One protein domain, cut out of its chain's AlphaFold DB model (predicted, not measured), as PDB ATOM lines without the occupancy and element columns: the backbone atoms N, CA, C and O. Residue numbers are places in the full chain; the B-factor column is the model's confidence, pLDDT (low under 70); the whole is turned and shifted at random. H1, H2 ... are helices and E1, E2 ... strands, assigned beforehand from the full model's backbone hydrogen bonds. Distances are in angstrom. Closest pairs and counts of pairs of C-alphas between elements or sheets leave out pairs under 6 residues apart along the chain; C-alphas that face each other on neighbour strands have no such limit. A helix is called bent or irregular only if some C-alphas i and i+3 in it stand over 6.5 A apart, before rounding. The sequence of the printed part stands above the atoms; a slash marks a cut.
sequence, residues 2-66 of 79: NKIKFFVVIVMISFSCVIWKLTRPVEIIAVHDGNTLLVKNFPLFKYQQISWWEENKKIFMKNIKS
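What this domain is: This is residues 2 to 66 of the 79 residues of an uncharacterized protein of Serratia sp. M24T3 (UniProt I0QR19). A long helical arm, residues 2 to 20 of H1, sticks out from a small, loose head in which the hairpin of E1 and E2 and the kinked helix H2 stand apart from H1, with few contacts between them. The arm makes much of the length: the C-alphas span 65 by 20 by 13 A. You will find 65 printed residues with two named helices and two named strands, in the order H1, E1, E2, H2; the sheet E1 - E2 is antiparallel. The class is mixed, helices and strands, and the whole is extended, with a radius of gyration of the C-alphas of 18.1 A.

How they stand to each other: Start with H1, residues 2 to 23, where every O i to N i+4 pair is within hydrogen-bond range. A tight link leads to E1, residues 27 to 32, which forms a hairpin with E2, residues 36 to 40, antiparallel at 158 degrees. Look there for N 38 and O 30, 2.8 A apart, and N 29 and O 38, 2.9 A apart. Another tight link reaches H2, residues 46 to 64, with 13 of 15 such helix pairs within range. H1 is apart from E2 and H2, and E1 is apart from H2.

Where its parts are: Find C-alpha 2 at (145.010, 137.903, 93.078); from there H1 runs 31.8 A to C-alpha 23. E1 measures 14.8 A and E2 13.0 A. H2 runs 23.8 A from C-alpha 46 to C-alpha 64 at (192.208, 143.586, 129.805), with a kink of 48 degrees near residue 58; it is irregular, but only just: C-alphas 55 and 58 are 6.8 A apart.

The domain as a whole: The two C-alphas farthest apart, those of Asn 2 and Ser 66, are 65.0 A apart. The printed part has no cut, and the three links are tight. Confidence is under 70 at residue 2, residues 25 to 36 and residues 59 to 66.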
ATOM      1  N   ASN A   2     144.433 138.922  92.170       66.25
ATOM      2  CA  ASN A   2     145.010 137.903  93.078       66.25
ATOM      3  C   ASN A   2     146.552 137.829  93.046       66.25
ATOM      4  O   ASN A   2     147.178 137.542  94.060       66.25
ATOM      5  N   LYS A   3     147.173 138.157  91.904       77.12
ATOM      6  CA  LYS A   3     148.638 138.178  91.725       77.12
ATOM      7  C   LYS A   3     149.322 139.226  92.622       77.12
ATOM      8  O   LYS A   3     150.357 138.948  93.210       77.12
ATOM      9  N   ILE A   4     148.698 140.399  92.768       86.94
ATOM     10  CA  ILE A   4     149.199 141.497  93.613       86.94
ATOM     11  C   ILE A   4     149.136 141.105  95.092       86.94
ATOM     12  O   ILE A   4     150.113 141.285  95.807       86.94
ATOM     13  N   LYS A   5     148.031 140.491  95.541       86.00
ATOM     14  CA  LYS A   5     147.906 139.994  96.922       86.00
ATOM     15  C   LYS A   5     149.004 138.981  97.261       86.00
ATOM     16  O   LYS A   5     149.605 139.075  98.323       86.00
ATOM     17  N   PHE A   6     149.307 138.062  96.342       88.94
ATOM     18  CA  PHE A   6     150.378 137.082  96.533       88.94
ATOM     19  C   PHE A   6     151.761 137.742  96.636       88.94
ATOM     20  O   PHE A   6     152.549 137.402  97.515       88.94
ATOM     21  N   PHE A   7     152.030 138.741  95.791       91.25
ATOM     22  CA  PHE A   7     153.284 139.491  95.834       91.25
ATOM     23  C   PHE A   7     153.452 140.260  97.151       91.25
ATOM     24  O   PHE A   7     154.511 140.204  97.769       91.25
ATOM     25  N   VAL A   8     152.386 140.908  97.634       92.81
ATOM     26  CA  VAL A   8     152.393 141.613  98.925       92.81
ATOM     27  C   VAL A   8     152.691 140.656 100.082       92.81
ATOM     28  O   VAL A   8     153.494 140.989 100.950       92.81
ATOM     29  N   VAL A   9     152.106 139.454 100.078       93.62
ATOM     30  CA  VAL A   9     152.370 138.439 101.112       93.62
ATOM     31  C   VAL A   9     153.839 138.012 101.112       93.62
ATOM     32  O   VAL A   9     154.459 137.969 102.173       93.62
ATOM     33  N   ILE A  10     154.431 137.764  99.939       93.81
ATOM     34  CA  ILE A  10     155.856 137.405  99.825       93.81
ATOM     35  C   ILE A  10     156.749 138.519 100.371       93.81
ATOM     36  O   ILE A  10     157.666 138.258 101.154       93.81
ATOM     37  N   VAL A  11     156.465 139.762  99.984       95.00
ATOM     38  CA  VAL A  11     157.218 140.928 100.448       95.00
ATOM     39  C   VAL A  11     157.130 141.033 101.971       95.00
ATOM     40  O   VAL A  11     158.165 141.095 102.630       95.00
ATOM     41  N   MET A  12     155.939 140.929 102.557       94.25
ATOM     42  CA  MET A  12     155.768 140.994 104.013       94.25
ATOM     43  C   MET A  12     156.515 139.886 104.764       94.25
ATOM     44  O   MET A  12     157.141 140.155 105.793       94.25
ATOM     45  N   ILE A  13     156.517 138.658 104.238       94.56
ATOM     46  CA  ILE A  13     157.275 137.543 104.822       94.56
ATOM     47  C   ILE A  13     158.781 137.830 104.769       94.56
ATOM     48  O   ILE A  13     159.471 137.669 105.775       94.56
ATOM     49  N   SER A  14     159.293 138.310 103.631       92.31
ATOM     50  CA  SER A  14     160.717 138.646 103.497       92.31
ATOM     51  C   SER A  14     161.151 139.760 104.454       92.31
ATOM     52  O   SER A  14     162.151 139.600 105.153       92.31
ATOM     53  N   PHE A  15     160.366 140.836 104.569       92.19
ATOM     54  CA  PHE A  15     160.643 141.926 105.506       92.19
ATOM     55  C   PHE A  15     160.636 141.437 106.952       92.19
ATOM     56  O   PHE A  15     161.556 141.751 107.704       92.19
ATOM     57  N   SER A  16     159.661 140.607 107.324       92.19
ATOM     58  CA  SER A  16     159.582 140.024 108.669       92.19
ATOM     59  C   SER A  16     160.814 139.170 108.989       92.19
ATOM     60  O   SER A  16     161.391 139.291 110.069       92.19
ATOM     61  N   CYS A  17     161.278 138.360 108.033       89.25
ATOM     62  CA  CYS A  17     162.495 137.559 108.182       89.25
ATOM     63  C   CYS A  17     163.757 138.423 108.332       89.25
ATOM     64  O   CYS A  17     164.629 138.104 109.145       89.25
ATOM     65  N   VAL A  18     163.866 139.511 107.566       86.19
ATOM     66  CA  VAL A  18     165.003 140.440 107.650       86.19
ATOM     67  C   VAL A  18     165.006 141.160 108.996       86.19
ATOM     68  O   VAL A  18     166.035 141.178 109.670       86.19
ATOM     69  N   ILE A  19     163.852 141.677 109.425       85.56
ATOM     70  CA  ILE A  19     163.700 142.336 110.726       85.56
ATOM     71  C   ILE A  19     164.067 141.368 111.849       85.56
ATOM     72  O   ILE A  19     164.871 141.730 112.700       85.56
ATOM     73  N   TRP A  20     163.575 140.124 111.816       84.12
ATOM     74  CA  TRP A  20     163.932 139.100 112.803       84.12
ATOM     75  C   TRP A  20     165.447 138.889 112.879       84.12
ATOM     76  O   TRP A  20     166.019 138.804 113.967       84.12
ATOM     77  N   LYS A  21     166.126 138.764 111.734       78.12
ATOM     78  CA  LYS A  21     167.585 138.577 111.721       78.12
ATOM     79  C   LYS A  21     168.330 139.775 112.307       78.12
ATOM     80  O   LYS A  21     169.330 139.567 112.990       78.12
ATOM     81  N   LEU A  22     167.838 140.986 112.061       73.19
ATOM     82  CA  LEU A  22     168.418 142.228 112.573       73.19
ATOM     83  C   LEU A  22     168.170 142.433 114.070       73.19
ATOM     84  O   LEU A  22     169.015 143.008 114.743       73.19
ATOM     85  N   THR A  23     167.033 141.972 114.595       74.50
ATOM     86  CA  THR A  23     166.693 142.094 116.022       74.50
ATOM     87  C   THR A  23     167.265 140.972 116.883       74.50
ATOM     88  O   THR A  23     167.180 141.043 118.108       74.50
ATOM     89  N   ARG A  24     167.853 139.932 116.280       74.44
ATOM     90  CA  ARG A  24     168.514 138.860 117.029       74.44
ATOM     91  C   ARG A  24     169.696 139.431 117.828       74.44
ATOM     92  O   ARG A  24     170.564 140.070 117.232       74.44
ATOM     93  N   PRO A  25     169.754 139.173 119.145       64.94
ATOM     94  CA  PRO A  25     170.804 139.699 120.000       64.94
ATOM     95  C   PRO A  25     172.175 139.163 119.586       64.94
ATOM     96  O   PRO A  25     172.311 138.074 119.025       64.94
ATOM     97  N   VAL A  26     173.189 139.969 119.865       68.12
ATOM     98  CA  VAL A  26     174.588 139.687 119.561       68.12
ATOM     99  C   VAL A  26     175.157 138.778 120.643       68.12
ATOM    100  O   VAL A  26     175.124 139.129 121.821       68.12
ATOM    101  N   GLU A  27     175.710 137.632 120.253       69.00
ATOM    102  CA  GLU A  27     176.279 136.656 121.190       69.00
ATOM    103  C   GLU A  27     177.800 136.585 121.025       69.00
ATOM    104  O   GLU A  27     178.304 136.392 119.920       69.00
ATOM    105  N   ILE A  28     178.557 136.709 122.116       65.81
ATOM    106  CA  ILE A  28     180.014 136.513 122.102       65.81
ATOM    107  C   ILE A  28     180.270 135.009 122.200       65.81
ATOM    108  O   ILE A  28     179.971 134.405 123.227       65.81
ATOM    109  N   ILE A  29     180.790 134.391 121.137       67.00
ATOM    110  CA  ILE A  29     180.974 132.930 121.085       67.00
ATOM    111  C   ILE A  29     182.326 132.532 121.673       67.00
ATOM    112  O   ILE A  29     182.435 131.499 122.326       67.00
ATOM    113  N   ALA A  30     183.368 133.326 121.425       64.69
ATOM    114  CA  ALA A  30     184.707 133.012 121.896       64.69
ATOM    115  C   ALA A  30     185.568 134.268 121.996       64.69
ATOM    116  O   ALA A  30     185.466 135.180 121.178       64.69
ATOM    117  N   VAL A  31     186.461 134.281 122.980       63.34
ATOM    118  CA  VAL A  31     187.564 135.238 123.072       63.34
ATOM    119  C   VAL A  31     188.839 134.429 122.878       63.34
ATOM    120  O   VAL A  31     189.119 133.544 123.684       63.34
ATOM    121  N   HIS A  32     189.572 134.678 121.794       61.94
ATOM    122  CA  HIS A  32     190.839 134.006 121.508       61.94
ATOM    123  C   HIS A  32     192.001 134.969 121.782       61.94
ATOM    124  O   HIS A  32     192.003 136.102 121.288       61.94
ATOM    125  N   ASP A  33     192.946 134.523 122.614       55.84
ATOM    126  CA  ASP A  33     194.234 135.164 122.926       55.84
ATOM    127  C   ASP A  33     194.195 136.676 123.190       55.84
ATOM    128  O   ASP A  33     195.042 137.431 122.720       55.84
ATOM    129  N   GLY A  34     193.179 137.142 123.928       59.75
ATOM    130  CA  GLY A  34     193.093 138.516 124.450       59.75
ATOM    131  C   GLY A  34     192.943 139.632 123.405       59.75
ATOM    132  O   GLY A  34     192.630 140.757 123.779       59.75
ATOM    133  N   ASN A  35     193.111 139.319 122.119       58.94
ATOM    134  CA  ASN A  35     193.161 140.279 121.019       58.94
ATOM    135  C   ASN A  35     192.066 140.020 119.966       58.94
ATOM    136  O   ASN A  35     191.780 140.896 119.152       58.94
ATOM    137  N   THR A  36     191.440 138.834 119.980       60.03
ATOM    138  CA  THR A  36     190.420 138.438 118.997       60.03
ATOM    139  C   THR A  36     189.098 138.101 119.685       60.03
ATOM    140  O   THR A  36     188.998 137.134 120.440       60.03
ATOM    141  N   LEU A  37     188.058 138.890 119.401       70.38
ATOM    142  CA  LEU A  37     186.690 138.642 119.857       70.38
ATOM    143  C   LEU A  37     185.879 138.028 118.716       70.38
ATOM    144  O   LEU A  37     185.651 138.673 117.693       70.38
ATOM    145  N   LEU A  38     185.427 136.789 118.896       72.31
ATOM    146  CA  LEU A  38     184.527 136.125 117.965       72.31
ATOM    147  C   LEU A  38     183.083 136.377 118.399       72.31
ATOM    148  O   LEU A  38     182.616 135.868 119.422       72.31
ATOM    149  N   VAL A  39     182.373 137.168 117.604       71.50
ATOM    150  CA  VAL A  39     181.003 137.583 117.895       71.50
ATOM    151  C   VAL A  39     180.056 137.014 116.840       71.50
ATOM    152  O   VAL A  39     180.258 137.197 115.639       71.50
ATOM    153  N   LYS A  40     179.011 136.308 117.279       75.12
ATOM    154  CA  LYS A  40     177.912 135.848 116.428       75.12
ATOM    155  C   LYS A  40     176.948 136.984 116.180       75.12
ATOM    156  O   LYS A  40     176.591 137.712 117.104       75.12
ATOM    157  N   ASN A  41     176.420 137.021 114.962       74.12
ATOM    158  CA  ASN A  41     175.306 137.893 114.613       74.12
ATOM    159  C   ASN A  41     175.615 139.371 114.919       74.12
ATOM    160  O   ASN A  41     174.781 140.083 115.471       74.12
ATOM    161  N   PHE A  42     176.847 139.799 114.602       74.31
ATOM    162  CA  PHE A  42     177.302 141.164 114.849       74.31
ATOM    163  C   PHE A  42     176.344 142.159 114.179       74.31
ATOM    164  O   PHE A  42     175.935 141.913 113.036       74.31
ATOM    165  N   PRO A  43     175.953 143.252 114.862       72.69
ATOM    166  CA  PRO A  43     174.944 144.154 114.338       72.69
ATOM    167  C   PRO A  43     175.378 144.691 112.984       72.69
ATOM    168  O   PRO A  43     176.524 145.098 112.813       72.69
ATOM    169  N   LEU A  44     174.465 144.736 112.021       70.69
ATOM    170  CA  LEU A  44     174.781 145.277 110.698       70.69
ATOM    171  C   LEU A  44     174.907 146.805 110.722       70.69
ATOM    172  O   LEU A  44     175.639 147.380 109.922       70.69
ATOM    173  N   PHE A  45     174.215 147.470 111.648       76.94
ATOM    174  CA  PHE A  45     174.214 148.924 111.732       76.94
ATOM    175  C   PHE A  45     175.268 149.454 112.697       76.94
ATOM    176  O   PHE A  45     175.339 149.049 113.856       76.94
ATOM    177  N   LYS A  46     176.006 150.467 112.245       73.50
ATOM    178  CA  LYS A  46     177.089 151.104 112.999       73.50
ATOM    179  C   LYS A  46     176.661 151.643 114.370       73.50
ATOM    180  O   LYS A  46     177.382 151.466 115.340       73.50
ATOM    181  N   TYR A  47     175.467 152.232 114.484       75.94
ATOM    182  CA  TYR A  47     174.965 152.727 115.774       75.94
ATOM    183  C   TYR A  47     174.734 151.591 116.787       75.94
ATOM    184  O   TYR A  47     175.035 151.749 117.967       75.94
ATOM    185  N   GLN A  48     174.260 150.427 116.329       78.44
ATOM    186  CA  GLN A  48     174.061 149.250 117.181       78.44
ATOM    187  C   GLN A  48     175.400 148.639 117.592       78.44
ATOM    188  O   GLN A  48     175.550 148.223 118.736       78.44
ATOM    189  N   GLN A  49     176.387 148.628 116.689       78.38
ATOM    190  CA  GLN A  49     177.752 148.194 117.002       78.38
ATOM    191  C   GLN A  49     178.387 149.080 118.082       78.38
ATOM    192  O   GLN A  49     178.975 148.558 119.026       78.38
ATOM    193  N   ILE A  50     178.225 150.407 117.979       77.75
ATOM    194  CA  ILE A  50     178.734 151.365 118.972       77.75
ATOM    195  C   ILE A  50     178.041 151.159 120.326       77.75
ATOM    196  O   ILE A  50     178.736 151.029 121.329       77.75
ATOM    197  N   SER A  51     176.706 151.056 120.359       80.88
ATOM    198  CA  SER A  51     175.949 150.814 121.602       80.88
ATOM    199  C   SER A  51     176.351 149.496 122.262       80.88
ATOM    200  O   SER A  51     176.639 149.449 123.456       80.88
ATOM    201  N   TRP A  52     176.455 148.428 121.469       81.06
ATOM    202  CA  TRP A  52     176.885 147.123 121.956       81.06
ATOM    203  C   TRP A  52     178.311 147.174 122.519       81.06
ATOM    204  O   TRP A  52     178.576 146.639 123.598       81.06
ATOM    205  N   TRP A  53     179.236 147.852 121.833       78.25
ATOM    206  CA  TRP A  53     180.596 148.042 122.330       78.25
ATOM    207  C   TRP A  53     180.620 148.862 123.624       78.25
ATOM    208  O   TRP A  53     181.326 148.507 124.562       78.25
ATOM    209  N   GLU A  54     179.832 149.931 123.720       81.50
ATOM    210  CA  GLU A  54     179.744 150.794 124.900       81.50
ATOM    211  C   GLU A  54     179.254 150.049 126.152       81.50
ATOM    212  O   GLU A  54     179.770 150.275 127.253       81.50
ATOM    213  N   GLU A  55     178.313 149.124 125.978       81.38
ATOM    214  CA  GLU A  55     177.797 148.261 127.043       81.38
ATOM    215  C   GLU A  55     178.821 147.200 127.472       81.38
ATOM    216  O   GLU A  55     179.043 146.985 128.668       81.38
ATOM    217  N   ASN A  56     179.508 146.576 126.512       74.56
ATOM    218  CA  ASN A  56     180.390 145.437 126.778       74.56
ATOM    219  C   ASN A  56     181.848 145.839 127.076       74.56
ATOM    220  O   ASN A  56     182.572 145.084 127.734       74.56
ATOM    221  N   LYS A  57     182.293 147.049 126.694       71.12
ATOM    222  CA  LYS A  57     183.680 147.521 126.906       71.12
ATOM    223  C   LYS A  57     184.093 147.500 128.368       71.12
ATOM    224  O   LYS A  57     185.262 147.286 128.649       71.12
ATOM    225  N   LYS A  58     183.166 147.688 129.316       71.69
ATOM    226  CA  LYS A  58     183.473 147.648 130.758       71.69
ATOM    227  C   LYS A  58     183.885 146.247 131.218       71.69
ATOM    228  O   LYS A  58     184.773 146.122 132.058       71.69
ATOM    229  N   ILE A  59     183.269 145.211 130.648       69.38
ATOM    230  CA  ILE A  59     183.564 143.804 130.946       69.38
ATOM    231  C   ILE A  59     184.937 143.444 130.369       69.38
ATOM    232  O   ILE A  59     185.783 142.897 131.076       69.38
ATOM    233  N   PHE A  60     185.197 143.849 129.123       65.69
ATOM    234  CA  PHE A  60     186.490 143.636 128.473       65.69
ATOM    235  C   PHE A  60     187.611 144.443 129.125       65.69
ATOM    236  O   PHE A  60     188.635 143.872 129.473       65.69
ATOM    237  N   MET A  61     187.420 145.738 129.384       59.62
ATOM    238  CA  MET A  61     188.422 146.585 130.037       59.62
ATOM    239  C   MET A  61     188.761 146.099 131.444       59.62
ATOM    240  O   MET A  61     189.908 146.229 131.845       59.62
ATOM    241  N   LYS A  62     187.822 145.518 132.199       58.25
ATOM    242  CA  LYS A  62     188.134 144.958 133.523       58.25
ATOM    243  C   LYS A  62     189.094 143.765 133.430       58.25
ATOM    244  O   LYS A  62     190.024 143.689 134.226       58.25
ATOM    245  N   ASN A  63     188.902 142.886 132.446       53.94
ATOM    246  CA  ASN A  63     189.787 141.740 132.214       53.94
ATOM    247  C   ASN A  63     191.110 142.159 131.541       53.94
ATOM    248  O   ASN A  63     192.176 141.698 131.938       53.94
ATOM    249  N   ILE A  64     191.062 143.096 130.589       51.81
ATOM    250  CA  ILE A  64     192.208 143.586 129.805       51.81
ATOM    251  C   ILE A  64     193.055 144.609 130.578       51.81
ATOM    252  O   ILE A  64     194.229 144.752 130.288       51.81
ATOM    253  N   LYS A  65     192.563 145.274 131.634       46.44
ATOM    254  CA  LYS A  65     193.417 146.142 132.478       46.44
ATOM    255  C   LYS A  65     194.547 145.368 133.183       46.44
ATOM    256  O   LYS A  65     195.501 145.987 133.640       46.44
ATOM    257  N   SER A  66     194.460 144.034 133.236       48.03
ATOM    258  CA  SER A  66     195.570 143.155 133.634       48.03
ATOM    259  C   SER A  66     196.598 142.912 132.517       48.03
ATOM    260  O   SER A  66     197.758 142.629 132.806       48.03
TER     261      SER A  66